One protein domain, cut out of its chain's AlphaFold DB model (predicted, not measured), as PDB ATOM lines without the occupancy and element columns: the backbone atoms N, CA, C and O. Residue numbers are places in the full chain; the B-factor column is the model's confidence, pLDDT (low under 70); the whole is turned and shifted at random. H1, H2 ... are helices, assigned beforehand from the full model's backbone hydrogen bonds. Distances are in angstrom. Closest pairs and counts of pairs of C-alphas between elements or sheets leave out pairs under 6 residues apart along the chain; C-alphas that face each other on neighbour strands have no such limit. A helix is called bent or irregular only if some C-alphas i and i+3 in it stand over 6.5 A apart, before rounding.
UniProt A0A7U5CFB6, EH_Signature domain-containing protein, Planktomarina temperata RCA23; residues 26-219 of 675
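What this domain is: This is residues 26 to 219 of the 675 residues of the protein "EH_Signature domain-containing protein" of Planktomarina temperata RCA23 (UniProt A0A7U5CFB6). Two lobes of helices stand one after the other along the longest axis: H2 to H6 pack together in the larger one, and the smaller one is built on the pair H9 and H11, with H10 at the far end of H9 and H12 folded back beside the end of H11. H7 and H8 lie at the junction of the lobes, and residues 26 to 33, which make H1, stick out from the side of the larger lobe. The printed part has 194 residues, with twelve named helices, H1 to H12 in order along the chain, and no named strand; its class is all helix. The whole is compact, with a radius of gyration of the C-alphas of 18.2 A, but only just elongated in outline, spanning 60 by 40 by 31 A.

Where its parts are: H1, residues 26 to 33, begins with C-alpha 26 at (10.724, -72.869, -3.085). H2, residues 45 to 61, is the longest helix by residues and measures 24.1 A from first to last C-alpha. H3, residues 69 to 79, measures 15.1 A, and H4, residues 88 to 103, measures 22.7 A. H5, residues 107 to 119, measures 18.4 A and begins with C-alpha 107 at (1.784, -102.458, 5.083). H6 is residues 126 to 136, 15.5 A, and H7 is residues 144 to 152, 12.4 A. H8, residues 154 to 157, is irregular: C-alphas 154 and 157 are 7.7 A apart. H9 is residues 162 to 171, 14.5 A, and H10 is residues 176 to 182. H11, residues 193 to 208, measures 24.2 A and is irregular, with C-alphas 204 and 207 7.1 A apart. H12, residues 212 to 219, ends with C-alpha 219 at (-14.083, -88.416, -26.720).

How they stand to each other: H1 touches no helix and stands free. H4 is the hub, touching H2, H3, H5 and H6. It touches H2 at a steep tilt of 61 degrees, the closest C-alphas being those of Asn 56 and Ile 93, 6.2 A apart. It touches H3 at a steep tilt of 52 degrees, closest at the C-alphas of Ala 79 and Val 90, 5.9 A. H4 and H6 run the same way at a shallow tilt of 9 degrees, and the closest C-alphas, those of Arg 102 and Met 134, are 7.2 A apart. H5 and H6 form a hairpin at a steep tilt of 39 degrees, closest at the C-alphas of Tyr 117 and Thr 128, 6.2 A. H6 touches H8, with the C-alphas of Gly 132 and Leu 157 closest at 4.6 A. H7 is close to H8 but not clearly touching, the closest C-alphas being those of Leu 150 and Tyr 156, 6.3 A apart. H8 and H9 touch only at the corner, closest at the C-alphas of Tyr 156 and Ala 162, 4.4 A. H9 and H11 touch with 21 pairs of C-alphas within 8 A, closest at Pro 163 and Ala 197, 4.1 A, at a steep tilt of 46 degrees. H9 and H10 touch only at the corner, closest at the C-alphas of Met 170 and Pro 176, 4.9 A. H11 and H12 form a hairpin and only just touch, with 3 pairs of C-alphas within 8 A, the closest those of Asp 208 and Asn 214, 6.8 A apart. The helix packing is mostly crossed, helices standing at steep tilts more often than shallow ones, but only just: leaving out pairs that touch only at the corner or at their ends and the pair H6 and H8, where H8 has under 6 residues, 3 of the 9 pairs that touch are at a shallow tilt. Every O i to N i+4 pair is within hydrogen-bond range in H1, H2, H3, H5, H6, H7, H9, H10 and H12, against 10 of 12 in H4 and 10 of 12 in H11; H8 is too short for such a pair, and its one O i to N i+3 pair is not within range.

The domain as a whole: The two C-alphas farthest apart, those of Glu 65 and Asn 211, are 61.3 A apart. The printed part has no cut. The link from H1 to H2, 11 residues, is long. The mean pLDDT of the printed part is 88.7, and residues 26 to 45 are under 70.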
ATOM      1  N   GLU A  26       9.807 -71.723  -3.094       48.88
ATOM      2  CA  GLU A  26      10.724 -72.869  -3.085       48.88
ATOM      3  C   GLU A  26      10.525 -73.735  -1.834       48.88
ATOM      4  O   GLU A  26      10.383 -74.948  -1.941       48.88
ATOM      5  N   SER A  27      10.394 -73.140  -0.642       54.12
ATOM      6  CA  SER A  27      10.095 -73.893   0.586       54.12
ATOM      7  C   SER A  27       8.694 -74.509   0.599       54.12
ATOM      8  O   SER A  27       8.453 -75.421   1.389       54.12
ATOM      9  N   ALA A  28       7.745 -74.003  -0.191       53.22
ATOM     10  CA  ALA A  28       6.420 -74.598  -0.356       53.22
ATOM     11  C   ALA A  28       6.458 -75.739  -1.382       53.22
ATOM     12  O   ALA A  28       5.945 -76.816  -1.096       53.22
ATOM     13  N   ILE A  29       7.141 -75.539  -2.513       50.06
ATOM     14  CA  ILE A  29       7.426 -76.547  -3.543       50.06
ATOM     15  C   ILE A  29       8.187 -77.734  -2.936       50.06
ATOM     16  O   ILE A  29       7.740 -78.871  -3.051       50.06
ATOM     17  N   ASN A  30       9.256 -77.484  -2.179       48.84
ATOM     18  CA  ASN A  30      10.025 -78.527  -1.500       48.84
ATOM     19  C   ASN A  30       9.182 -79.257  -0.444       48.84
ATOM     20  O   ASN A  30       9.227 -80.478  -0.385       48.84
ATOM     21  N   ARG A  31       8.321 -78.558   0.317       55.25
ATOM     22  CA  ARG A  31       7.356 -79.210   1.230       55.25
ATOM     23  C   ARG A  31       6.254 -79.995   0.516       55.25
ATOM     24  O   ARG A  31       5.657 -80.874   1.134       55.25
ATOM     25  N   ILE A  32       5.964 -79.678  -0.743       49.06
ATOM     26  CA  ILE A  32       5.066 -80.454  -1.600       49.06
ATOM     27  C   ILE A  32       5.800 -81.710  -2.093       49.06
ATOM     28  O   ILE A  32       5.256 -82.794  -1.926       49.06
ATOM     29  N   PHE A  33       7.047 -81.608  -2.564       47.34
ATOM     30  CA  PHE A  33       7.861 -82.762  -2.975       47.34
ATOM     31  C   PHE A  33       8.242 -83.706  -1.815       47.34
ATOM     32  O   PHE A  33       8.127 -84.918  -1.966       47.34
ATOM     33  N   ASP A  34       8.607 -83.193  -0.633       46.00
ATOM     34  CA  ASP A  34       8.862 -83.996   0.583       46.00
ATOM     35  C   ASP A  34       7.625 -84.813   1.012       46.00
ATOM     36  O   ASP A  34       7.746 -85.872   1.632       46.00
ATOM     37  N   ARG A  35       6.423 -84.298   0.717       37.75
ATOM     38  CA  ARG A  35       5.130 -84.867   1.130       37.75
ATOM     39  C   ARG A  35       4.477 -85.733   0.049       37.75
ATOM     40  O   ARG A  35       3.725 -86.645   0.386       37.75
ATOM     41  N   TRP A  36       4.776 -85.438  -1.212       42.31
ATOM     42  CA  TRP A  36       4.263 -86.070  -2.424       42.31
ATOM     43  C   TRP A  36       5.376 -86.112  -3.492       42.31
ATOM     44  O   TRP A  36       5.361 -85.330  -4.449       42.31
ATOM     45  N   PRO A  37       6.370 -87.011  -3.346       41.03
ATOM     46  CA  PRO A  37       7.451 -87.171  -4.327       41.03
ATOM     47  C   PRO A  37       6.955 -87.715  -5.681       41.03
ATOM     48  O   PRO A  37       7.704 -87.756  -6.649       41.03
ATOM     49  N   ASP A  38       5.684 -88.109  -5.762       43.50
ATOM     50  CA  ASP A  38       4.952 -88.528  -6.956       43.50
ATOM     51  C   ASP A  38       4.425 -87.365  -7.829       43.50
ATOM     52  O   ASP A  38       3.778 -87.613  -8.843       43.50
ATOM     53  N   ILE A  39       4.719 -86.102  -7.490       45.31
ATOM     54  CA  ILE A  39       4.276 -84.923  -8.265       45.31
ATOM     55  C   ILE A  39       5.169 -84.597  -9.478       45.31
ATOM     56  O   ILE A  39       4.731 -83.841 -10.343       45.31
ATOM     57  N   ASN A  40       6.378 -85.167  -9.600       42.66
ATOM     58  CA  ASN A  40       7.247 -84.899 -10.754       42.66
ATOM     59  C   ASN A  40       7.866 -86.161 -11.400       42.66
ATOM     60  O   ASN A  40       8.971 -86.551 -11.021       42.66
ATOM     61  N   PRO A  41       7.218 -86.765 -12.419       43.31
ATOM     62  CA  PRO A  41       7.855 -87.747 -13.303       43.31
ATOM     63  C   PRO A  41       8.865 -87.116 -14.288       43.31
ATOM     64  O   PRO A  41       9.592 -87.845 -14.957       43.31
ATOM     65  N   GLU A  42       8.936 -85.781 -14.365       38.88
ATOM     66  CA  GLU A  42       9.938 -85.002 -15.108       38.88
ATOM     67  C   GLU A  42      11.029 -84.449 -14.167       38.88
ATOM     68  O   GLU A  42      11.482 -83.304 -14.283       38.88
ATOM     69  N   ALA A  43      11.472 -85.245 -13.188       50.31
ATOM     70  CA  ALA A  43      12.802 -85.018 -12.628       50.31
ATOM     71  C   ALA A  43      13.822 -85.199 -13.766       50.31
ATOM     72  O   ALA A  43      13.630 -86.037 -14.652       50.31
ATOM     73  N   ARG A  44      14.881 -84.380 -13.804       59.19
ATOM     74  CA  ARG A  44      15.849 -84.468 -14.908       59.19
ATOM     75  C   ARG A  44      16.523 -85.833 -14.867       59.19
ATOM     76  O   ARG A  44      16.727 -86.387 -13.791       59.19
ATOM     77  N   GLU A  45      16.948 -86.346 -16.017       68.19
ATOM     78  CA  GLU A  45      17.681 -87.621 -16.052       68.19
ATOM     79  C   GLU A  45      18.960 -87.546 -15.197       68.19
ATOM     80  O   GLU A  45      19.276 -88.489 -14.482       68.19
ATOM     81  N   GLU A  46      19.602 -86.372 -15.135       71.31
ATOM     82  CA  GLU A  46      20.673 -86.057 -14.178       71.31
ATOM     83  C   GLU A  46      20.298 -86.342 -12.711       71.31
ATOM     84  O   GLU A  46      21.146 -86.768 -11.931       71.31
ATOM     85  N   ASP A  47      19.056 -86.071 -12.308       81.88
ATOM     86  CA  ASP A  47      18.563 -86.265 -10.943       81.88
ATOM     87  C   ASP A  47      18.157 -87.722 -10.688       81.88
ATOM     88  O   ASP A  47      18.404 -88.238  -9.596       81.88
ATOM     89  N   HIS A  48      17.639 -88.422 -11.704       89.38
ATOM     90  CA  HIS A  48      17.465 -89.877 -11.651       89.38
ATOM     91  C   HIS A  48      18.802 -90.595 -11.434       89.38
ATOM     92  O   HIS A  48      18.903 -91.409 -10.519       89.38
ATOM     93  N   GLU A  49      19.844 -90.259 -12.205       91.38
ATOM     94  CA  GLU A  49      21.175 -90.861 -12.042       91.38
ATOM     95  C   GLU A  49      21.751 -90.607 -10.642       91.38
ATOM     96  O   GLU A  49      22.261 -91.534 -10.018       91.38
ATOM     97  N   LYS A  50      21.615 -89.387 -10.094       90.94
ATOM     98  CA  LYS A  50      22.041 -89.073  -8.713       90.94
ATOM     99  C   LYS A  50      21.348 -89.976  -7.685       90.94
ATOM    100  O   LYS A  50      22.020 -90.520  -6.812       90.94
ATOM    101  N   ILE A  51      20.028 -90.157  -7.796       92.69
ATOM    102  CA  ILE A  51      19.243 -90.985  -6.865       92.69
ATOM    103  C   ILE A  51      19.605 -92.471  -7.005       92.69
ATOM    104  O   ILE A  51      19.800 -93.140  -5.990       92.69
ATOM    105  N   LEU A  52      19.733 -92.982  -8.235       94.69
ATOM    106  CA  LEU A  52      20.117 -94.373  -8.503       94.69
ATOM    107  C   LEU A  52      21.525 -94.678  -7.971       94.69
ATOM    108  O   LEU A  52      21.698 -95.649  -7.235       94.69
ATOM    109  N   LEU A  53      22.511 -93.824  -8.267       94.50
ATOM    110  CA  LEU A  53      23.886 -93.978  -7.781       94.50
ATOM    111  C   LEU A  53      23.956 -93.931  -6.251       94.50
ATOM    112  O   LEU A  53      24.587 -94.794  -5.645       94.50
ATOM    113  N   GLN A  54      23.282 -92.967  -5.615       94.81
ATOM    114  CA  GLN A  54      23.265 -92.847  -4.155       94.81
ATOM    115  C   GLN A  54      22.571 -94.043  -3.482       94.81
ATOM    116  O   GLN A  54      23.057 -94.526  -2.461       94.81
ATOM    117  N   LEU A  55      21.460 -94.547  -4.033       95.56
ATOM    118  CA  LEU A  55      20.768 -95.710  -3.468       95.56
ATOM    119  C   LEU A  55      21.561 -97.011  -3.674       95.56
ATOM    120  O   LEU A  55      21.609 -97.834  -2.762       95.56
ATOM    121  N   ASN A  56      22.229 -97.183  -4.819       95.44
ATOM    122  CA  ASN A  56      23.128 -98.316  -5.048       95.44
ATOM    123  C   ASN A  56      24.326 -98.286  -4.077       95.44
ATOM    124  O   ASN A  56      24.643 -99.299  -3.463       95.44
ATOM    125  N   ASP A  57      24.937 -97.117  -3.854       94.69
ATOM    126  CA  ASP A  57      26.043 -96.947  -2.899       94.69
ATOM    127  C   ASP A  57      25.627 -97.268  -1.448       94.69
ATOM    128  O   ASP A  57      26.352 -97.965  -0.734       94.69
ATOM    129  N   ILE A  58      24.422 -96.840  -1.043       95.75
ATOM    130  CA  ILE A  58      23.785 -97.187   0.241       95.75
ATOM    131  C   ILE A  58      23.596 -98.702   0.385       95.75
ATOM    132  O   ILE A  58      23.978 -99.265   1.413       95.75
ATOM    133  N   ILE A  59      23.047 -99.373  -0.636       95.12
ATOM    134  CA  ILE A  59      22.806-100.824  -0.623       95.12
ATOM    135  C   ILE A  59      24.135-101.594  -0.594       95.12
ATOM    136  O   ILE A  59      24.299-102.502   0.218       95.12
ATOM    137  N   PHE A  60      25.102-101.214  -1.433       93.12
ATOM    138  CA  PHE A  60      26.394-101.894  -1.556       93.12
ATOM    139  C   PHE A  60      27.262-101.761  -0.297       93.12
ATOM    140  O   PHE A  60      27.904-102.725   0.117       93.12
ATOM    141  N   LYS A  61      27.275-100.580   0.338       93.38
ATOM    142  CA  LYS A  61      28.006-100.345   1.597       93.38
ATOM    143  C   LYS A  61      27.202-100.718   2.846       93.38
ATOM    144  O   LYS A  61      27.774-100.751   3.933       93.38
ATOM    145  N   ASN A  62      25.903-100.991   2.699       92.31
ATOM    146  CA  ASN A  62      24.951-101.252   3.780       92.31
ATOM    147  C   ASN A  62      24.871-100.110   4.824       92.31
ATOM    148  O   ASN A  62      24.753-100.360   6.023       92.31
ATOM    149  N   ILE A  63      24.951 -98.853   4.365       91.81
ATOM    150  CA  ILE A  63      24.939 -97.643   5.210       91.81
ATOM    151  C   ILE A  63      23.517 -97.080   5.251       91.81
ATOM    152  O   ILE A  63      23.083 -96.401   4.321       91.81
ATOM    153  N   TRP A  64      22.788 -97.367   6.330       91.88
ATOM    154  CA  TRP A  64      21.370 -97.004   6.477       91.88
ATOM    155  C   TRP A  64      21.110 -95.880   7.494       91.88
ATOM    156  O   TRP A  64      19.951 -95.524   7.722       91.88
ATOM    157  N   GLU A  65      22.156 -95.297   8.094       90.88
ATOM    158  CA  GLU A  65      22.022 -94.134   8.980       90.88
ATOM    159  C   GLU A  65      21.362 -92.942   8.256       90.88
ATOM    160  O   GLU A  65      21.721 -92.603   7.131       90.88
ATOM    161  N   ASP A  66      20.366 -92.321   8.898       87.88
ATOM    162  CA  ASP A  66      19.569 -91.181   8.403       87.88
ATOM    163  C   ASP A  66      18.879 -91.346   7.022       87.88
ATOM    164  O   ASP A  66      18.241 -90.413   6.515       87.88
ATOM    165  N   VAL A  67      18.898 -92.546   6.425       89.88
ATOM    166  CA  VAL A  67      18.259 -92.826   5.129       89.88
ATOM    167  C   VAL A  67      16.729 -92.819   5.257       89.88
ATOM    168  O   VAL A  67      16.104 -93.724   5.813       89.88
ATOM    169  N   LYS A  68      16.083 -91.796   4.685       88.62
ATOM    170  CA  LYS A  68      14.616 -91.676   4.662       88.62
ATOM    171  C   LYS A  68      13.974 -92.764   3.788       88.62
ATOM    172  O   LYS A  68      14.290 -92.891   2.608       88.62
ATOM    173  N   ILE A  69      12.940 -93.433   4.306       84.88
ATOM    174  CA  ILE A  69      12.118 -94.405   3.549       84.88
ATOM    175  C   ILE A  69      11.523 -93.789   2.263       84.88
ATOM    176  O   ILE A  69      11.399 -94.476   1.252       84.88
ATOM    177  N   SER A  70      11.196 -92.490   2.259       83.00
ATOM    178  CA  SER A  70      10.713 -91.787   1.060       83.00
ATOM    179  C   SER A  70      11.763 -91.686  -0.053       83.00
ATOM    180  O   SER A  70      11.398 -91.778  -1.222       83.00
ATOM    181  N   PHE A  71      13.051 -91.562   0.288       89.69
ATOM    182  CA  PHE A  71      14.149 -91.598  -0.682       89.69
ATOM    183  C   PHE A  71      14.289 -92.998  -1.298       89.69
ATOM    184  O   PHE A  71      14.326 -93.120  -2.520       89.69
ATOM    185  N   VAL A  72      14.254 -94.053  -0.474       91.38
ATOM    186  CA  VAL A  72      14.317 -95.451  -0.945       91.38
ATOM    187  C   VAL A  72      13.149 -95.771  -1.888       91.38
ATOM    188  O   VAL A  72      13.363 -96.299  -2.975       91.38
ATOM    189  N   ILE A  73      11.920 -95.377  -1.531       89.56
ATOM    190  CA  ILE A  73      10.735 -95.552  -2.392       89.56
ATOM    191  C   ILE A  73      10.856 -94.749  -3.700       89.56
ATOM    192  O   ILE A  73      10.395 -95.223  -4.738       89.56
ATOM    193  N   SER A  74      11.470 -93.561  -3.673       88.88
ATOM    194  CA  SER A  74      11.734 -92.772  -4.885       88.88
ATOM    195  C   SER A  74      12.729 -93.486  -5.806       88.88
ATOM    196  O   SER A  74      12.431 -93.716  -6.977       88.88
ATOM    197  N   GLY A  75      13.864 -93.941  -5.264       93.12
ATOM    198  CA  GLY A  75      14.861 -94.697  -6.023       93.12
ATOM    199  C   GLY A  75      14.332 -96.027  -6.564       93.12
ATOM    200  O   GLY A  75      14.632 -96.363  -7.704       93.12
ATOM    201  N   PHE A  76      13.465 -96.734  -5.829       94.94
ATOM    202  CA  PHE A  76      12.735 -97.893  -6.362       94.94
ATOM    203  C   PHE A  76      11.820 -97.495  -7.531       94.94
ATOM    204  O   PHE A  76      11.860 -98.126  -8.581       94.94
ATOM    205  N   ASN A  77      11.018 -96.434  -7.384       91.31
ATOM    206  CA  ASN A  77      10.118 -95.969  -8.445       91.31
ATOM    207  C   ASN A  77      10.872 -95.566  -9.723       91.31
ATOM    208  O   ASN A  77      10.338 -95.739 -10.811       91.31
ATOM    209  N   ILE A  78      12.102 -95.057  -9.605       92.81
ATOM    210  CA  ILE A  78      12.977 -94.774 -10.750       92.81
ATOM    211  C   ILE A  78      13.571 -96.080 -11.306       92.81
ATOM    212  O   ILE A  78      13.499 -96.312 -12.508       92.81
ATOM    213  N   ALA A  79      14.101 -96.961 -10.450       94.94
ATOM    214  CA  ALA A  79      14.750 -98.216 -10.847       94.94
ATOM    215  C   ALA A  79      13.828 -99.181 -11.616       94.94
ATOM    216  O   ALA A  79      14.292 -99.900 -12.497       94.94
ATOM    217  N   PHE A  80      12.526 -99.175 -11.316       94.19
ATOM    218  CA  PHE A  80      11.523 -99.982 -12.017       94.19
ATOM    219  C   PHE A  80      10.998 -99.357 -13.331       94.19
ATOM    220  O   PHE A  80      10.148 -99.966 -13.983       94.19
ATOM    221  N   LEU A  81      11.477 -98.177 -13.755       90.94
ATOM    222  CA  LEU A  81      11.133 -97.610 -15.067       90.94
ATOM    223  C   LEU A  81      11.793 -98.406 -16.201       90.94
ATOM    224  O   LEU A  81      12.988 -98.695 -16.165       90.94
ATOM    225  N   GLU A  82      11.033 -98.658 -17.269       87.31
ATOM    226  CA  GLU A  82      11.435 -99.506 -18.401       87.31
ATOM    227  C   GLU A  82      12.820 -99.166 -18.984       87.31
ATOM    228  O   GLU A  82      13.612-100.068 -19.261       87.31
ATOM    229  N   ARG A  83      13.155 -97.867 -19.075       88.38
ATOM    230  CA  ARG A  83      14.442 -97.367 -19.597       88.38
ATOM    231  C   ARG A  83      15.680 -97.852 -18.825       88.38
ATOM    232  O   ARG A  83      16.782 -97.776 -19.360       88.38
ATOM    233  N   TYR A  84      15.513 -98.344 -17.596       91.00
ATOM    234  CA  TYR A  84      16.605 -98.805 -16.732       91.00
ATOM    235  C   TYR A  84      16.650-100.333 -16.524       91.00
ATOM    236  O   TYR A  84      17.633-100.825 -15.975       91.00
ATOM    237  N   ASN A  85      15.668-101.105 -17.015       84.00
ATOM    238  CA  ASN A  85      15.569-102.565 -16.797       84.00
ATOM    239  C   ASN A  85      16.858-103.356 -17.130       84.00
ATOM    240  O   ASN A  85      17.169-104.358 -16.483       84.00
ATOM    241  N   ASN A  86      17.615-102.907 -18.135       84.38
ATOM    242  CA  ASN A  86      18.803-103.596 -18.651       84.38
ATOM    243  C   ASN A  86      20.131-103.139 -18.007       84.38
ATOM    244  O   ASN A  86      21.195-103.530 -18.484       84.38
ATOM    245  N   ARG A  87      20.102-102.299 -16.960       91.38
ATOM    246  CA  ARG A  87      21.309-101.788 -16.287       91.38
ATOM    247  C   ARG A  87      21.722-102.654 -15.088       91.38
ATOM    248  O   ARG A  87      20.966-102.708 -14.119       91.38
ATOM    249  N   PRO A  88      22.924-103.270 -15.084       91.50
ATOM    250  CA  PRO A  88      23.373-104.115 -13.972       91.50
ATOM    251  C   PRO A  88      23.470-103.382 -12.626       91.50
ATOM    252  O   PRO A  88      23.218-103.975 -11.583       91.50
ATOM    253  N   ASP A  89      23.800-102.089 -12.637       90.31
ATOM    254  CA  ASP A  89      23.871-101.252 -11.434       90.31
ATOM    255  C   ASP A  89      22.485-100.918 -10.855       90.31
ATOM    256  O   ASP A  89      22.338-100.767  -9.645       90.31
ATOM    257  N   VAL A  90      21.453-100.875 -11.703       94.81
ATOM    258  CA  VAL A  90      20.055-100.681 -11.285       94.81
ATOM    259  C   VAL A  90      19.407-102.006 -10.864       94.81
ATOM    260  O   VAL A  90      18.574-102.019  -9.959       94.81
ATOM    261  N   GLN A  91      19.836-103.136 -11.437       94.44
ATOM    262  CA  GLN A  91      19.347-104.470 -11.065       94.44
ATOM    263  C   GLN A  91      19.597-104.801  -9.583       94.44
ATOM    264  O   GLN A  91      18.726-105.380  -8.937       94.44
ATOM    265  N   VAL A  92      20.709-104.325  -9.002       95.12
ATOM    266  CA  VAL A  92      20.979-104.402  -7.549       95.12
ATOM    267  C   VAL A  92      19.858-103.750  -6.727       95.12
ATOM    268  O   VAL A  92      19.441-104.287  -5.700       95.12
ATOM    269  N   ILE A  93      19.322-102.616  -7.194       96.75
ATOM    270  CA  ILE A  93      18.242-101.877  -6.526       96.75
ATOM    271  C   ILE A  93      16.910-102.633  -6.650       96.75
ATOM    272  O   ILE A  93      16.177-102.742  -5.665       96.75
ATOM    273  N   THR A  94      16.592-103.188  -7.826       96.19
ATOM    274  CA  THR A  94      15.356-103.973  -8.010       96.19
ATOM    275  C   THR A  94      15.392-105.293  -7.243       96.19
ATOM    276  O   THR A  94      14.399-105.651  -6.614       96.19
ATOM    277  N   ASP A  95      16.536-105.984  -7.201       95.81
ATOM    278  CA  ASP A  95      16.705-107.218  -6.421       95.81
ATOM    279  C   ASP A  95      16.632-106.954  -4.913       95.81
ATOM    280  O   ASP A  95      15.986-107.713  -4.182       95.81
ATOM    281  N   PHE A  96      17.195-105.839  -4.436       96.12
ATOM    282  CA  PHE A  96      16.985-105.384  -3.062       96.12
ATOM    283  C   PHE A  96      15.496-105.114  -2.774       96.12
ATOM    284  O   PHE A  96      14.970-105.606  -1.776       96.12
ATOM    285  N   ALA A  97      14.778-104.433  -3.674       96.44
ATOM    286  CA  ALA A  97      13.341-104.185  -3.532       96.44
ATOM    287  C   ALA A  97      12.496-105.478  -3.520       96.44
ATOM    288  O   ALA A  97      11.551-105.585  -2.734       96.44
ATOM    289  N   PHE A  98      12.843-106.486  -4.331       97.06
ATOM    290  CA  PHE A  98      12.212-107.812  -4.280       97.06
ATOM    291  C   PHE A  98      12.486-108.524  -2.948       97.06
ATOM    292  O   PHE A  98      11.579-109.120  -2.360       97.06
ATOM    293  N   ASN A  99      13.715-108.456  -2.436       95.62
ATOM    294  CA  ASN A  99      14.073-109.072  -1.159       95.62
ATOM    295  C   ASN A  99      13.354-108.399   0.024       95.62
ATOM    296  O   ASN A  99      12.782-109.106   0.858       95.62
ATOM    297  N   GLU A 100      13.258-107.067   0.030       94.38
ATOM    298  CA  GLU A 100      12.443-106.311   0.988       94.38
ATOM    299  C   GLU A 100      10.953-106.660   0.891       94.38
ATOM    300  O   GLU A 100      10.309-106.887   1.916       94.38
ATOM    301  N   LEU A 101      10.385-106.797  -0.317       95.88
ATOM    302  CA  LEU A 101       8.995-107.239  -0.488       95.88
ATOM    303  C   LEU A 101       8.761-108.633   0.111       95.88
ATOM    304  O   LEU A 101       7.731-108.868   0.748       95.88
ATOM    305  N   ARG A 102       9.722-109.552  -0.050       94.94
ATOM    306  CA  ARG A 102       9.656-110.902   0.527       94.94
ATOM    307  C   ARG A 102       9.689-110.853   2.054       94.94
ATOM    308  O   ARG A 102       8.813-111.441   2.691       94.94
ATOM    309  N   ALA A 103      10.649-110.131   2.629       95.00
ATOM    310  CA  ALA A 103      10.875-110.063   4.071       95.00
ATOM    311  C   ALA A 103       9.826-109.225   4.826       95.00
ATOM    312  O   ALA A 103       9.487-109.539   5.967       95.00
ATOM    313  N   THR A 104       9.292-108.165   4.214       93.06
ATOM    314  CA  THR A 104       8.509-107.164   4.946       93.06
ATOM    315  C   THR A 104       7.144-107.667   5.418       93.06
ATOM    316  O   THR A 104       6.397-108.336   4.695       93.06
ATOM    317  N   THR A 105       6.802-107.262   6.640       92.62
ATOM    318  CA  THR A 105       5.468-107.350   7.249       92.62
ATOM    319  C   THR A 105       4.782-105.980   7.335       92.62
ATOM    320  O   THR A 105       3.646-105.892   7.790       92.62
ATOM    321  N   LYS A 106       5.450-104.892   6.914       91.94
ATOM    322  CA  LYS A 106       4.953-103.514   7.058       91.94
ATOM    323  C   LYS A 106       4.016-103.150   5.895       91.94
ATOM    324  O   LYS A 106       4.499-103.038   4.764       91.94
ATOM    325  N   PRO A 107       2.721-102.850   6.139       92.06
ATOM    326  CA  PRO A 107       1.784-102.458   5.083       92.06
ATOM    327  C   PRO A 107       2.275-101.294   4.218       92.06
ATOM    328  O   PRO A 107       2.073-101.307   3.009       92.06
ATOM    329  N   SER A 108       2.960-100.305   4.799       88.81
ATOM    330  CA  SER A 108       3.467 -99.132   4.071       88.81
ATOM    331  C   SER A 108       4.391 -99.486   2.899       88.81
ATOM    332  O   SER A 108       4.263 -98.882   1.838       88.81
ATOM    333  N   ILE A 109       5.266-100.485   3.057       91.06
ATOM    334  CA  ILE A 109       6.209-100.910   2.010       91.06
ATOM    335  C   ILE A 109       5.465-101.674   0.906       91.06
ATOM    336  O   ILE A 109       5.620-101.356  -0.270       91.06
ATOM    337  N   VAL A 110       4.571-102.600   1.275       96.06
ATOM    338  CA  VAL A 110       3.742-103.347   0.309       96.06
ATOM    339  C   VAL A 110       2.849-102.399  -0.506       96.06
ATOM    340  O   VAL A 110       2.763-102.518  -1.722       96.06
ATOM    341  N   ASN A 111       2.234-101.401   0.136       94.62
ATOM    342  CA  ASN A 111       1.384-100.416  -0.545       94.62
ATOM    343  C   ASN A 111       2.186 -99.458  -1.450       94.62
ATOM    344  O   ASN A 111       1.639 -98.984  -2.448       94.62
ATOM    345  N   ALA A 112       3.456 -99.185  -1.131       93.06
ATOM    346  CA  ALA A 112       4.352 -98.405  -1.983       93.06
ATOM    347  C   ALA A 112       4.798 -99.197  -3.222       93.06
ATOM    348  O   ALA A 112       4.748 -98.667  -4.330       93.06
ATOM    349  N   LEU A 113       5.155-100.475  -3.060       95.88
ATOM    350  CA  LEU A 113       5.521-101.353  -4.176       95.88
ATOM    351  C   LEU A 113       4.319-101.700  -5.069       95.88
ATOM    352  O   LEU A 113       4.471-101.762  -6.283       95.88
ATOM    353  N   MET A 114       3.111-101.800  -4.504       95.94
ATOM    354  CA  MET A 114       1.857-101.882  -5.269       95.94
ATOM    355  C   MET A 114       1.617-100.627  -6.131       95.94
ATOM    356  O   MET A 114       1.165-100.734  -7.269       95.94
ATOM    357  N   ARG A 115       1.959 -99.427  -5.624       93.75
ATOM    358  CA  ARG A 115       1.928 -98.193  -6.430       93.75
ATOM    359  C   ARG A 115       2.953 -98.256  -7.561       93.75
ATOM    360  O   ARG A 115       2.574 -97.981  -8.691       93.75
ATOM    361  N   ILE A 116       4.194 -98.650  -7.265       94.31
ATOM    362  CA  ILE A 116       5.276 -98.770  -8.258       94.31
ATOM    363  C   ILE A 116       4.881 -99.752  -9.369       94.31
ATOM    364  O   ILE A 116       4.897 -99.363 -10.531       94.31
ATOM    365  N   TYR A 117       4.400-100.953  -9.024       96.44
ATOM    366  CA  TYR A 117       3.859-101.925  -9.985       96.44
ATOM    367  C   TYR A 117       2.836-101.300 -10.946       96.44
ATOM    368  O   TYR A 117       2.893-101.563 -12.141       96.44
ATOM    369  N   SER A 118       1.936-100.441 -10.448       94.56
ATOM    370  CA  SER A 118       0.950 -99.740 -11.280       94.56
ATOM    371  C   SER A 118       1.555 -98.626 -12.144       94.56
ATOM    372  O   SER A 118       1.140 -98.485 -13.294       94.56
ATOM    373  N   SER A 119       2.460 -97.801 -11.603       91.50
ATOM    374  CA  SER A 119       2.947 -96.574 -12.260       91.50
ATOM    375  C   SER A 119       4.144 -96.785 -13.187       91.50
ATOM    376  O   SER A 119       4.353 -95.977 -14.093       91.50
ATOM    377  N   THR A 120       4.909 -97.859 -12.977       93.12
ATOM    378  CA  THR A 120       6.066 -98.271 -13.794       93.12
ATOM    379  C   THR A 120       5.803 -99.573 -14.561       93.12
ATOM    380  O   THR A 120       6.734-100.208 -15.057       93.12
ATOM    381  N   PHE A 121       4.539-100.001 -14.629       95.38
ATOM    382  CA  PHE A 121       4.094-101.178 -15.372       95.38
ATOM    383  C   PHE A 121       4.595-101.149 -16.822       95.38
ATOM    384  O   PHE A 121       4.412-100.148 -17.518       95.38
ATOM    385  N   SER A 122       5.151-102.263 -17.296       93.50
ATOM    386  CA  SER A 122       5.549-102.450 -18.692       93.50
ATOM    387  C   SER A 122       5.201-103.868 -19.152       93.50
ATOM    388  O   SER A 122       5.446-104.847 -18.438       93.50
ATOM    389  N   LEU A 123       4.578-103.996 -20.325       91.94
ATOM    390  CA  LEU A 123       4.072-105.278 -20.810       91.94
ATOM    391  C   LEU A 123       5.230-106.152 -21.314       91.94
ATOM    392  O   LEU A 123       5.976-105.767 -22.205       91.94
ATOM    393  N   GLY A 124       5.381-107.343 -20.732       89.25
ATOM    394  CA  GLY A 124       6.527-108.226 -20.994       89.25
ATOM    395  C   GLY A 124       7.762-107.939 -20.127       89.25
ATOM    396  O   GLY A 124       8.728-108.694 -20.189       89.25
ATOM    397  N   SER A 125       7.726-106.913 -19.269       91.69
ATOM    398  CA  SER A 125       8.766-106.672 -18.264       91.69
ATOM    399  C   SER A 125       8.769-107.776 -17.202       91.69
ATOM    400  O   SER A 125       7.826-107.921 -16.419       91.69
ATOM    401  N   GLU A 126       9.869-108.529 -17.124       92.62
ATOM    402  CA  GLU A 126      10.088-109.541 -16.079       92.62
ATOM    403  C   GLU A 126      10.068-108.914 -14.672       92.62
ATOM    404  O   GLU A 126       9.624-109.548 -13.717       92.62
ATOM    405  N   ASN A 127      10.457-107.640 -14.540       93.88
ATOM    406  CA  ASN A 127      10.355-106.897 -13.283       93.88
ATOM    407  C   ASN A 127       8.894-106.632 -12.881       93.88
ATOM    408  O   ASN A 127       8.533-106.812 -11.717       93.88
ATOM    409  N   THR A 128       8.033-106.267 -13.837       95.50
ATOM    410  CA  THR A 128       6.589-106.087 -13.606       95.50
ATOM    411  C   THR A 128       5.927-107.419 -13.242       95.50
ATOM    412  O   THR A 128       5.158-107.473 -12.285       95.50
ATOM    413  N   LYS A 129       6.286-108.509 -13.932       95.94
ATOM    414  CA  LYS A 129       5.811-109.870 -13.629       95.94
ATOM    415  C   LYS A 129       6.202-110.329 -12.219       95.94
ATOM    416  O   LYS A 129       5.320-110.686 -11.442       95.94
ATOM    417  N   LYS A 130       7.487-110.243 -11.852       95.75
ATOM    418  CA  LYS A 130       7.977-110.588 -10.502       95.75
ATOM    419  C   LYS A 130       7.300-109.762  -9.405       95.75
ATOM    420  O   LYS A 130       6.960-110.310  -8.358       95.75
ATOM    421  N   LEU A 131       7.077-108.459  -9.628       96.00
ATOM    422  CA  LEU A 131       6.320-107.628  -8.683       96.00
ATOM    423  C   LEU A 131       4.887-108.152  -8.520       96.00
ATOM    424  O   LEU A 131       4.447-108.312  -7.385       96.00
ATOM    425  N   GLY A 132       4.192-108.462  -9.619       96.75
ATOM    426  CA  GLY A 132       2.843-109.039  -9.597       96.75
ATOM    427  C   GLY A 132       2.766-110.324  -8.769       96.75
ATOM    428  O   GLY A 132       2.041-110.380  -7.774       96.75
ATOM    429  N   GLU A 133       3.593-111.316  -9.111       96.44
ATOM    430  CA  GLU A 133       3.688-112.611  -8.419       96.44
ATOM    431  C   GLU A 133       3.945-112.454  -6.907       96.44
ATOM    432  O   GLU A 133       3.303-113.107  -6.083       96.44
ATOM    433  N   MET A 134       4.851-111.552  -6.516       96.62
ATOM    434  CA  MET A 134       5.189-111.327  -5.106       96.62
ATOM    435  C   MET A 134       4.149-110.484  -4.350       96.62
ATOM    436  O   MET A 134       3.996-110.657  -3.138       96.62
ATOM    437  N   LEU A 135       3.413-109.603  -5.033       97.31
ATOM    438  CA  LEU A 135       2.325-108.814  -4.445       97.31
ATOM    439  C   LEU A 135       1.077-109.666  -4.168       97.31
ATOM    440  O   LEU A 135       0.423-109.435  -3.149       97.31
ATOM    441  N   VAL A 136       0.789-110.693  -4.985       96.06
ATOM    442  CA  VAL A 136      -0.298-111.666  -4.726       96.06
ATOM    443  C   VAL A 136      -0.130-112.306  -3.340       96.06
ATOM    444  O   VAL A 136      -1.071-112.331  -2.541       96.06
ATOM    445  N   LEU A 137       1.098-112.713  -3.001       95.69
ATOM    446  CA  LEU A 137       1.467-113.313  -1.708       95.69
ATOM    447  C   LEU A 137       1.448-112.329  -0.519       95.69
ATOM    448  O   LEU A 137       1.714-112.725   0.616       95.69
ATOM    449  N   LYS A 138       1.175-111.039  -0.755       96.06
ATOM    450  CA  LYS A 138       1.161-109.966   0.257       96.06
ATOM    451  C   LYS A 138      -0.167-109.196   0.291       96.06
ATOM    452  O   LYS A 138      -0.265-108.169   0.966       96.06
ATOM    453  N   THR A 139      -1.200-109.698  -0.389       94.50
ATOM    454  CA  THR A 139      -2.526-109.066  -0.526       94.50
ATOM    455  C   THR A 139      -3.202-108.725   0.806       94.50
ATOM    456  O   THR A 139      -3.842-107.677   0.914       94.50
ATOM    457  N   GLU A 140      -3.001-109.516   1.862       95.31
ATOM    458  CA  GLU A 140      -3.513-109.207   3.206       95.31
ATOM    459  C   GLU A 140      -2.980-107.880   3.774       95.31
ATOM    460  O   GLU A 140      -3.712-107.171   4.468       95.31
ATOM    461  N   LEU A 141      -1.750-107.488   3.426       96.25
ATOM    462  CA  LEU A 141      -1.101-106.253   3.888       96.25
ATOM    463  C   LEU A 141      -1.474-105.019   3.043       96.25
ATOM    464  O   LEU A 141      -1.060-103.899   3.357       96.25
ATOM    465  N   LEU A 142      -2.269-105.184   1.982       95.75
ATOM    466  CA  LEU A 142      -2.756-104.072   1.167       95.75
ATOM    467  C   LEU A 142      -3.839-103.255   1.889       95.75
ATOM    468  O   LEU A 142      -4.662-103.777   2.651       95.75
ATOM    469  N   SER A 143      -3.848-101.946   1.631       93.62
ATOM    470  CA  SER A 143      -4.904-101.039   2.089       93.62
ATOM    471  C   SER A 143      -6.233-101.308   1.379       93.62
ATOM    472  O   SER A 143      -6.279-101.908   0.304       93.62
ATOM    473  N   GLN A 144      -7.327-100.806   1.961       91.56
ATOM    474  CA  GLN A 144      -8.677-100.996   1.418       91.56
ATOM    475  C   GLN A 144      -8.838-100.458  -0.014       91.56
ATOM    476  O   GLN A 144      -9.612-101.019  -0.780       91.56
ATOM    477  N   LYS A 145      -8.058 -99.441  -0.419       91.25
ATOM    478  CA  LYS A 145      -8.024 -98.954  -1.808       91.25
ATOM    479  C   LYS A 145      -7.607-100.063  -2.779       91.25
ATOM    480  O   LYS A 145      -8.317-100.348  -3.736       91.25
ATOM    481  N   TRP A 146      -6.456-100.689  -2.533       94.75
ATOM    482  CA  TRP A 146      -5.934-101.738  -3.408       94.75
ATOM    483  C   TRP A 146      -6.751-103.029  -3.312       94.75
ATOM    484  O   TRP A 146      -6.896-103.713  -4.315       94.75
ATOM    485  N   LYS A 147      -7.347-103.332  -2.151       94.94
ATOM    486  CA  LYS A 147      -8.300-104.448  -2.016       94.94
ATOM    487  C   LYS A 147      -9.595-104.218  -2.804       94.94
ATOM    488  O   LYS A 147     -10.099-105.166  -3.387       94.94
ATOM    489  N   GLY A 148     -10.086-102.978  -2.888       94.25
ATOM    490  CA  GLY A 148     -11.191-102.610  -3.781       94.25
ATOM    491  C   GLY A 148     -10.834-102.781  -5.262       94.25
ATOM    492  O   GLY A 148     -11.594-103.394  -6.003       94.25
ATOM    493  N   ILE A 149      -9.639-102.337  -5.669       95.88
ATOM    494  CA  ILE A 149      -9.133-102.542  -7.039       95.88
ATOM    495  C   ILE A 149      -9.006-104.040  -7.358       95.88
ATOM    496  O   ILE A 149      -9.471-104.466  -8.405       95.88
ATOM    497  N   LEU A 150      -8.458-104.859  -6.455       96.44
ATOM    498  CA  LEU A 150      -8.349-106.315  -6.644       96.44
ATOM    499  C   LEU A 150      -9.697-107.056  -6.600       96.44
ATOM    500  O   LEU A 150      -9.779-108.188  -7.062       96.44
ATOM    501  N   TYR A 151     -10.742-106.444  -6.039       95.00
ATOM    502  CA  TYR A 151     -12.095-106.999  -6.052       95.00
ATOM    503  C   TYR A 151     -12.792-106.752  -7.400       95.00
ATOM    504  O   TYR A 151     -13.385-107.674  -7.954       95.00
ATOM    505  N   GLU A 152     -12.692-105.535  -7.948       96.00
ATOM    506  CA  GLU A 152     -13.254-105.202  -9.270       96.00
ATOM    507  C   GLU A 152     -12.395-105.774 -10.421       96.00
ATOM    508  O   GLU A 152     -12.915-106.113 -11.481       96.00
ATOM    509  N   PHE A 153     -11.084-105.929 -10.195       96.75
ATOM    510  CA  PHE A 153     -10.100-106.448 -11.150       96.75
ATOM    511  C   PHE A 153      -9.252-107.571 -10.512       96.75
ATOM    512  O   PHE A 153      -8.107-107.326 -10.119       96.75
ATOM    513  N   PRO A 154      -9.766-108.814 -10.414       95.38
ATOM    514  CA  PRO A 154      -9.025-109.940  -9.831       95.38
ATOM    515  C   PRO A 154      -7.661-110.180 -10.493       95.38
ATOM    516  O   PRO A 154      -6.665-110.431  -9.815       95.38
ATOM    517  N   ASP A 155      -7.596-110.008 -11.815       96.06
ATOM    518  CA  ASP A 155      -6.393-110.225 -12.622       96.06
ATOM    519  C   ASP A 155      -5.417-109.034 -12.623       96.06
ATOM    520  O   ASP A 155      -4.449-109.038 -13.377       96.06
ATOM    521  N   TYR A 156      -5.623-107.999 -11.796       97.06
ATOM    522  CA  TYR A 156      -4.813-106.768 -11.815       97.06
ATOM    523  C   TYR A 156      -3.304-107.001 -11.586       97.06
ATOM    524  O   TYR A 156      -2.476-106.203 -12.025       97.06
ATOM    525  N   LEU A 157      -2.936-108.100 -10.918       97.00
ATOM    526  CA  LEU A 157      -1.547-108.520 -10.675       97.00
ATOM    527  C   LEU A 157      -0.992-109.500 -11.730       97.00
ATOM    528  O   LEU A 157       0.139-109.961 -11.590       97.00
ATOM    529  N   LEU A 158      -1.759-109.802 -12.783       95.88
ATOM    530  CA  LEU A 158      -1.363-110.636 -13.918       95.88
ATOM    531  C   LEU A 158      -1.099-109.728 -15.140       95.88
ATOM    532  O   LEU A 158      -2.053-109.219 -15.734       95.88
ATOM    533  N   PRO A 159       0.166-109.478 -15.543       94.12
ATOM    534  CA  PRO A 159       0.473-108.408 -16.500       94.12
ATOM    535  C   PRO A 159      -0.162-108.557 -17.889       94.12
ATOM    536  O   PRO A 159      -0.387-107.560 -18.566       94.12
ATOM    537  N   GLN A 160      -0.455-109.778 -18.335       93.69
ATOM    538  CA  GLN A 160      -1.069-110.025 -19.642       93.69
ATOM    539  C   GLN A 160      -2.590-109.802 -19.638       93.69
ATOM    540  O   GLN A 160      -3.166-109.562 -20.693       93.69
ATOM    541  N   GLN A 161      -3.240-109.872 -18.472       96.25
ATOM    542  CA  GLN A 161      -4.693-109.768 -18.321       96.25
ATOM    543  C   GLN A 161      -5.120-108.405 -17.767       96.25
ATOM    544  O   GLN A 161      -6.147-107.875 -18.179       96.25
ATOM    545  N   ALA A 162      -4.335-107.804 -16.869       96.94
ATOM    546  CA  ALA A 162      -4.721-106.572 -16.187       96.94
ATOM    547  C   ALA A 162      -5.114-105.410 -17.133       96.94
ATOM    548  O   ALA A 162      -6.167-104.812 -16.899       96.94
ATOM    549  N   PRO A 163      -4.368-105.094 -18.216       97.62
ATOM    550  CA  PRO A 163      -4.772-104.041 -19.154       97.62
ATOM    551  C   PRO A 163      -6.059-104.386 -19.916       97.62
ATOM    552  O   PRO A 163      -6.898-103.514 -20.147       97.62
ATOM    553  N   GLU A 164      -6.230-105.662 -20.267       97.69
ATOM    554  CA  GLU A 164      -7.368-106.180 -21.028       97.69
ATOM    555  C   GLU A 164      -8.671-106.101 -20.226       97.69
ATOM    556  O   GLU A 164      -9.653-105.543 -20.717       97.69
ATOM    557  N   THR A 165      -8.656-106.570 -18.974       97.81
ATOM    558  CA  THR A 165      -9.815-106.545 -18.066       97.81
ATOM    559  C   THR A 165     -10.213-105.110 -17.693       97.81
ATOM    560  O   THR A 165     -11.404-104.801 -17.597       97.81
ATOM    561  N   ILE A 166      -9.246-104.191 -17.544       98.06
ATOM    562  CA  ILE A 166      -9.535-102.757 -17.365       98.06
ATOM    563  C   ILE A 166     -10.190-102.182 -18.632       98.06
ATOM    564  O   ILE A 166     -11.187-101.466 -18.528       98.06
ATOM    565  N   ALA A 167      -9.694-102.520 -19.827       97.75
ATOM    566  CA  ALA A 167     -10.291-102.080 -21.086       97.75
ATOM    567  C   ALA A 167     -11.727-102.602 -21.284       97.75
ATOM    568  O   ALA A 167     -12.599-101.834 -21.693       97.75
ATOM    569  N   ASP A 168     -12.013-103.860 -20.936       97.56
ATOM    570  CA  ASP A 168     -13.371-104.419 -21.022       97.56
ATOM    571  C   ASP A 168     -14.332-103.752 -20.027       97.56
ATOM    572  O   ASP A 168     -15.461-103.401 -20.381       97.56
ATOM    573  N   PHE A 169     -13.867-103.460 -18.807       97.12
ATOM    574  CA  PHE A 169     -14.611-102.625 -17.861       97.12
ATOM    575  C   PHE A 169     -14.898-101.229 -18.435       97.12
ATOM    576  O   PHE A 169     -16.004-100.724 -18.256       97.12
ATOM    577  N   MET A 170     -13.953-100.607 -19.149       96.44
ATOM    578  CA  MET A 170     -14.161 -99.300 -19.786       96.44
ATOM    579  C   MET A 170     -15.204 -99.357 -20.914       96.44
ATOM    580  O   MET A 170     -16.083 -98.498 -20.960       96.44
ATOM    581  N   LEU A 171     -15.164-100.368 -21.791       95.06
ATOM    582  CA  LEU A 171     -16.139-100.537 -22.884       95.06
ATOM    583  C   LEU A 171     -17.575-100.665 -22.357       95.06
ATOM    584  O   LEU A 171     -18.500-100.055 -22.893       95.06
ATOM    585  N   LEU A 172     -17.753-101.398 -21.254       93.62
ATOM    586  CA  LEU A 172     -19.044-101.630 -20.596       93.62
ATOM    587  C   LEU A 172     -19.563-100.421 -19.784       93.62
ATOM    588  O   LEU A 172     -20.476-100.579 -18.962       93.62
ATOM    589  N   ARG A 173     -18.995 -99.216 -19.946       91.19
ATOM    590  CA  ARG A 173     -19.380 -97.997 -19.212       91.19
ATOM    591  C   ARG A 173     -19.417 -96.787 -20.148       91.19
ATOM    592  O   ARG A 173     -18.452 -96.490 -20.840       91.19
ATOM    593  N   LYS A 174     -20.511 -96.016 -20.104       85.19
ATOM    594  CA  LYS A 174     -20.637 -94.770 -20.892       85.19
ATOM    595  C   LYS A 174     -19.632 -93.694 -20.475       85.19
ATOM    596  O   LYS A 174     -19.190 -92.931 -21.316       85.19
ATOM    597  N   THR A 175     -19.256 -93.656 -19.196       88.81
ATOM    598  CA  THR A 175     -18.329 -92.668 -18.622       88.81
ATOM    599  C   THR A 175     -17.136 -93.358 -17.939       88.81
ATOM    600  O   THR A 175     -17.043 -93.347 -16.705       88.81
ATOM    601  N   PRO A 176     -16.193 -93.955 -18.703       93.31
ATOM    602  CA  PRO A 176     -15.141 -94.819 -18.151       93.31
ATOM    603  C   PRO A 176     -14.301 -94.141 -17.062       93.31
ATOM    604  O   PRO A 176     -14.008 -94.743 -16.036       93.31
ATOM    605  N   TRP A 177     -14.004 -92.849 -17.232       93.06
ATOM    606  CA  TRP A 177     -13.301 -92.010 -16.254       93.06
ATOM    607  C   TRP A 177     -13.961 -91.990 -14.865       93.06
ATOM    608  O   TRP A 177     -13.280 -92.121 -13.846       93.06
ATOM    609  N   VAL A 178     -15.290 -91.858 -14.808       92.19
ATOM    610  CA  VAL A 178     -16.039 -91.835 -13.541       92.19
ATOM    611  C   VAL A 178     -16.077 -93.232 -12.925       92.19
ATOM    612  O   VAL A 178     -15.857 -93.374 -11.724       92.19
ATOM    613  N   SER A 179     -16.294 -94.263 -13.746       94.00
ATOM    614  CA  SER A 179     -16.332 -95.655 -13.290       94.00
ATOM    615  C   SER A 179     -14.981 -96.131 -12.744       94.00
ATOM    616  O   SER A 179     -14.941 -96.749 -11.685       94.00
ATOM    617  N   LEU A 180     -13.863 -95.782 -13.389       94.69
ATOM    618  CA  LEU A 180     -12.518 -96.110 -12.899       94.69
ATOM    619  C   LEU A 180     -12.189 -95.370 -11.593       94.69
ATOM    620  O   LEU A 180     -11.644 -95.974 -10.669       94.69
ATOM    621  N   LYS A 181     -12.585 -94.097 -11.455       93.00
ATOM    622  CA  LYS A 181     -12.465 -93.360 -10.183       93.00
ATOM    623  C   LYS A 181     -13.265 -94.012  -9.053       93.00
ATOM    624  O   LYS A 181     -12.766 -94.091  -7.934       93.00
ATOM    625  N   GLN A 182     -14.465 -94.520  -9.341       91.88
ATOM    626  CA  GLN A 182     -15.283 -95.270  -8.379       91.88
ATOM    627  C   GLN A 182     -14.649 -96.618  -7.995       91.88
ATOM    628  O   GLN A 182     -14.685 -96.980  -6.823       91.88
ATOM    629  N   ALA A 183     -14.000 -97.306  -8.939       91.38
ATOM    630  CA  ALA A 183     -13.254 -98.541  -8.686       91.38
ATOM    631  C   ALA A 183     -11.880 -98.331  -7.999       91.38
ATOM    632  O   ALA A 183     -11.212 -99.297  -7.641       91.38
ATOM    633  N   GLY A 184     -11.451 -97.078  -7.781       89.69
ATOM    634  CA  GLY A 184     -10.261 -96.727  -6.994       89.69
ATOM    635  C   GLY A 184      -9.104 -96.077  -7.766       89.69
ATOM    636  O   GLY A 184      -8.090 -95.724  -7.157       89.69
ATOM    637  N   PHE A 185      -9.215 -95.862  -9.079       89.50
ATOM    638  CA  PHE A 185      -8.200 -95.139  -9.854       89.50
ATOM    639  C   PHE A 185      -8.330 -93.622  -9.646       89.50
ATOM    640  O   PHE A 185      -9.069 -92.949 -10.358       89.50
ATOM    641  N   ASN A 186      -7.601 -93.072  -8.666       84.12
ATOM    642  CA  ASN A 186      -7.607 -91.632  -8.351       84.12
ATOM    643  C   ASN A 186      -7.364 -90.732  -9.584       84.12
ATOM    644  O   ASN A 186      -8.037 -89.712  -9.734       84.12
ATOM    645  N   ASP A 187      -6.419 -91.118 -10.450       85.62
ATOM    646  CA  ASP A 187      -6.208 -90.523 -11.773       85.62
ATOM    647  C   ASP A 187      -6.168 -91.642 -12.836       85.62
ATOM    648  O   ASP A 187      -5.161 -92.346 -12.946       85.62
ATOM    649  N   PRO A 188      -7.258 -91.847 -13.600       90.50
ATOM    650  CA  PRO A 188      -7.302 -92.818 -14.694       90.50
ATOM    651  C   PRO A 188      -6.369 -92.520 -15.880       90.50
ATOM    652  O   PRO A 188      -6.262 -93.361 -16.767       90.50
ATOM    653  N   PHE A 189      -5.704 -91.358 -15.937       90.00
ATOM    654  CA  PHE A 189      -4.716 -91.035 -16.978       90.00
ATOM    655  C   PHE A 189      -3.258 -91.234 -16.533       90.00
ATOM    656  O   PHE A 189      -2.358 -90.918 -17.314       90.00
ATOM    657  N   ALA A 190      -3.022 -91.744 -15.318       86.12
ATOM    658  CA  ALA A 190      -1.686 -92.041 -14.797       86.12
ATOM    659  C   ALA A 190      -0.859 -92.953 -15.726       86.12
ATOM    660  O   ALA A 190      -1.409 -93.704 -16.531       86.12
ATOM    661  N   SER A 191       0.468 -92.897 -15.597       86.56
ATOM    662  CA  SER A 191       1.384 -93.684 -16.425       86.56
ATOM    663  C   SER A 191       1.355 -95.182 -16.110       86.56
ATOM    664  O   SER A 191       0.917 -95.603 -15.036       86.56
ATOM    665  N   GLY A 192       1.899 -95.985 -17.022       91.12
ATOM    666  CA  GLY A 192       2.095 -97.416 -16.804       91.12
ATOM    667  C   GLY A 192       0.825 -98.185 -17.137       91.12
ATOM    668  O   GLY A 192       0.392 -98.187 -18.286       91.12
ATOM    669  N   ILE A 193       0.204 -98.846 -16.155       94.88
ATOM    670  CA  ILE A 193      -0.851 -99.838 -16.431       94.88
ATOM    671  C   ILE A 193      -2.068 -99.234 -17.153       94.88
ATOM    672  O   ILE A 193      -2.697 -99.901 -17.973       94.88
ATOM    673  N   MET A 194      -2.353 -97.948 -16.916       94.56
ATOM    674  CA  MET A 194      -3.437 -97.225 -17.586       94.56
ATOM    675  C   MET A 194      -3.092 -96.756 -19.009       94.56
ATOM    676  O   MET A 194      -4.016 -96.522 -19.784       94.56
ATOM    677  N   ASP A 195      -1.815 -96.669 -19.401       93.00
ATOM    678  CA  ASP A 195      -1.442 -96.455 -20.807       93.00
ATOM    679  C   ASP A 195      -1.706 -97.723 -21.633       93.00
ATOM    680  O   ASP A 195      -2.323 -97.647 -22.696       93.00
ATOM    681  N   TYR A 196      -1.350 -98.899 -21.103       95.50
ATOM    682  CA  TYR A 196      -1.671-100.185 -21.736       95.50
ATOM    683  C   TYR A 196      -3.184-100.459 -21.750       95.50
ATOM    684  O   TYR A 196      -3.716-100.891 -22.771       95.50
ATOM    685  N   ALA A 197      -3.909-100.148 -20.668       97.00
ATOM    686  CA  ALA A 197      -5.369-100.271 -20.651       97.00
ATOM    687  C   ALA A 197      -6.046 -99.291 -21.629       97.00
ATOM    688  O   ALA A 197      -7.013 -99.649 -22.298       97.00
ATOM    689  N   HIS A 198      -5.511 -98.073 -21.778       96.25
ATOM    690  CA  HIS A 198      -5.949 -97.132 -22.809       96.25
ATOM    691  C   HIS A 198      -5.699 -97.678 -24.223       96.25
ATOM    692  O   HIS A 198      -6.583 -97.549 -25.074       96.25
ATOM    693  N   GLN A 199      -4.550 -98.317 -24.467       96.50
ATOM    694  CA  GLN A 199      -4.237 -98.957 -25.745       96.50
ATOM    695  C   GLN A 199      -5.203-100.102 -26.066       96.50
ATOM    696  O   GLN A 199      -5.789-100.104 -27.148       96.50
ATOM    697  N   ALA A 200      -5.433-101.020 -25.123       97.69
ATOM    698  CA  ALA A 200      -6.392-102.113 -25.282       97.69
ATOM    699  C   ALA A 200      -7.830-101.593 -25.490       97.69
ATOM    700  O   ALA A 200      -8.539-102.073 -26.374       97.69
ATOM    701  N   TYR A 201      -8.247-100.552 -24.758       97.75
ATOM    702  CA  TYR A 201      -9.558 -99.911 -24.927       97.75
ATOM    703  C   TYR A 201      -9.739 -99.308 -26.326       97.75
ATOM    704  O   TYR A 201     -10.753 -99.564 -26.975       97.75
ATOM    705  N   VAL A 202      -8.754 -98.548 -26.821       97.69
ATOM    706  CA  VAL A 202      -8.808 -97.972 -28.175       97.69
ATOM    707  C   VAL A 202      -8.799 -99.074 -29.233       97.69
ATOM    708  O   VAL A 202      -9.618 -99.024 -30.143       97.69
ATOM    709  N   ALA A 203      -7.948-100.096 -29.093       97.19
ATOM    710  CA  ALA A 203      -7.869-101.209 -30.038       97.19
ATOM    711  C   ALA A 203      -9.178-102.019 -30.119       97.19
ATOM    712  O   ALA A 203      -9.616-102.359 -31.217       97.19
ATOM    713  N   LYS A 204      -9.837-102.281 -28.981       97.19
ATOM    714  CA  LYS A 204     -11.140-102.966 -28.933       97.19
ATOM    715  C   LYS A 204     -12.288-102.113 -29.477       97.19
ATOM    716  O   LYS A 204     -13.201-102.656 -30.091       97.19
ATOM    717  N   LEU A 205     -12.254-100.795 -29.266       95.75
ATOM    718  CA  LEU A 205     -13.284 -99.874 -29.759       95.75
ATOM    719  C   LEU A 205     -13.120 -99.552 -31.257       95.75
ATOM    720  O   LEU A 205     -14.112 -99.260 -31.930       95.75
ATOM    721  N   ALA A 206     -11.889 -99.622 -31.779       96.38
ATOM    722  CA  ALA A 206     -11.521 -99.208 -33.132       96.38
ATOM    723  C   ALA A 206     -12.442 -99.739 -34.246       96.38
ATOM    724  O   ALA A 206     -12.902 -98.902 -35.018       96.38
ATOM    725  N   PRO A 207     -12.808-101.039 -34.330       95.75
ATOM    726  CA  PRO A 207     -13.619-101.567 -35.438       95.75
ATOM    727  C   PRO A 207     -14.981-100.879 -35.636       95.75
ATOM    728  O   PRO A 207     -15.561-100.939 -36.726       95.75
ATOM    729  N   ASP A 208     -15.501-100.224 -34.592       93.88
ATOM    730  CA  ASP A 208     -16.784 -99.526 -34.600       93.88
ATOM    731  C   ASP A 208     -16.671 -97.998 -34.448       93.88
ATOM    732  O   ASP A 208     -17.696 -97.321 -34.315       93.88
ATOM    733  N   LEU A 209     -15.474 -97.411 -34.597       94.38
ATOM    734  CA  LEU A 209     -15.257 -95.951 -34.674       94.38
ATOM    735  C   LEU A 209     -15.732 -95.308 -35.998       94.38
ATOM    736  O   LEU A 209     -15.321 -94.210 -36.368       94.38
ATOM    737  N   LYS A 210     -16.681 -95.963 -36.668       92.06
ATOM    738  CA  LYS A 210     -17.602 -95.403 -37.670       92.06
ATOM    739  C   LYS A 210     -18.941 -94.942 -37.063       92.06
ATOM    740  O   LYS A 210     -19.674 -94.183 -37.692       92.06
ATOM    741  N   ASN A 211     -19.278 -95.392 -35.849       91.56
ATOM    742  CA  ASN A 211     -20.518 -95.041 -35.154       91.56
ATOM    743  C   ASN A 211     -20.327 -93.791 -34.279       91.56
ATOM    744  O   ASN A 211     -19.474 -93.763 -33.393       91.56
ATOM    745  N   LEU A 212     -21.174 -92.776 -34.491       90.94
ATOM    746  CA  LEU A 212     -21.168 -91.513 -33.748       90.94
ATOM    747  C   LEU A 212     -21.204 -91.699 -32.220       90.94
ATOM    748  O   LEU A 212     -20.556 -90.931 -31.516       90.94
ATOM    749  N   ASP A 213     -21.937 -92.681 -31.694       91.31
ATOM    750  CA  ASP A 213     -22.036 -92.874 -30.239       91.31
ATOM    751  C   ASP A 213     -20.783 -93.536 -29.641       91.31
ATOM    752  O   ASP A 213     -20.385 -93.185 -28.532       91.31
ATOM    753  N   ASN A 214     -20.079 -94.374 -30.408       93.38
ATOM    754  CA  ASN A 214     -18.789 -94.942 -30.003       93.38
ATOM    755  C   ASN A 214     -17.672 -93.886 -30.094       93.38
ATOM    756  O   ASN A 214     -16.828 -93.790 -29.206       93.38
ATOM    757  N   ILE A 215     -17.714 -93.024 -31.117       95.12
ATOM    758  CA  ILE A 215     -16.818 -91.863 -31.246       95.12
ATOM    759  C   ILE A 215     -17.046 -90.871 -30.088       95.12
ATOM    760  O   ILE A 215     -16.080 -90.355 -29.528       95.12
ATOM    761  N   LYS A 216     -18.300 -90.645 -29.657       93.06
ATOM    762  CA  LYS A 216     -18.593 -89.895 -28.419       93.06
ATOM    763  C   LYS A 216     -18.017 -90.587 -27.188       93.06
ATOM    764  O   LYS A 216     -17.368 -89.911 -26.405       93.06
ATOM    765  N   GLN A 217     -18.205 -91.899 -27.015       92.75
ATOM    766  CA  GLN A 217     -17.660 -92.641 -25.866       92.75
ATOM    767  C   GLN A 217     -16.121 -92.562 -25.810       92.75
ATOM    768  O   GLN A 217     -15.541 -92.447 -24.729       92.75
ATOM    769  N   LEU A 218     -15.449 -92.541 -26.967       95.62
ATOM    770  CA  LEU A 218     -14.015 -92.266 -27.049       95.62
ATOM    771  C   LEU A 218     -13.681 -90.828 -26.618       95.62
ATOM    772  O   LEU A 218     -12.824 -90.647 -25.759       95.62
ATOM    773  N   PHE A 219     -14.362 -89.800 -27.132       93.88
ATOM    774  CA  PHE A 219     -14.083 -88.416 -26.720       93.88
ATOM    775  C   PHE A 219     -14.523 -88.088 -25.277       93.88
ATOM    776  O   PHE A 219     -13.881 -87.262 -24.636       93.88
TER     777      PHE A 219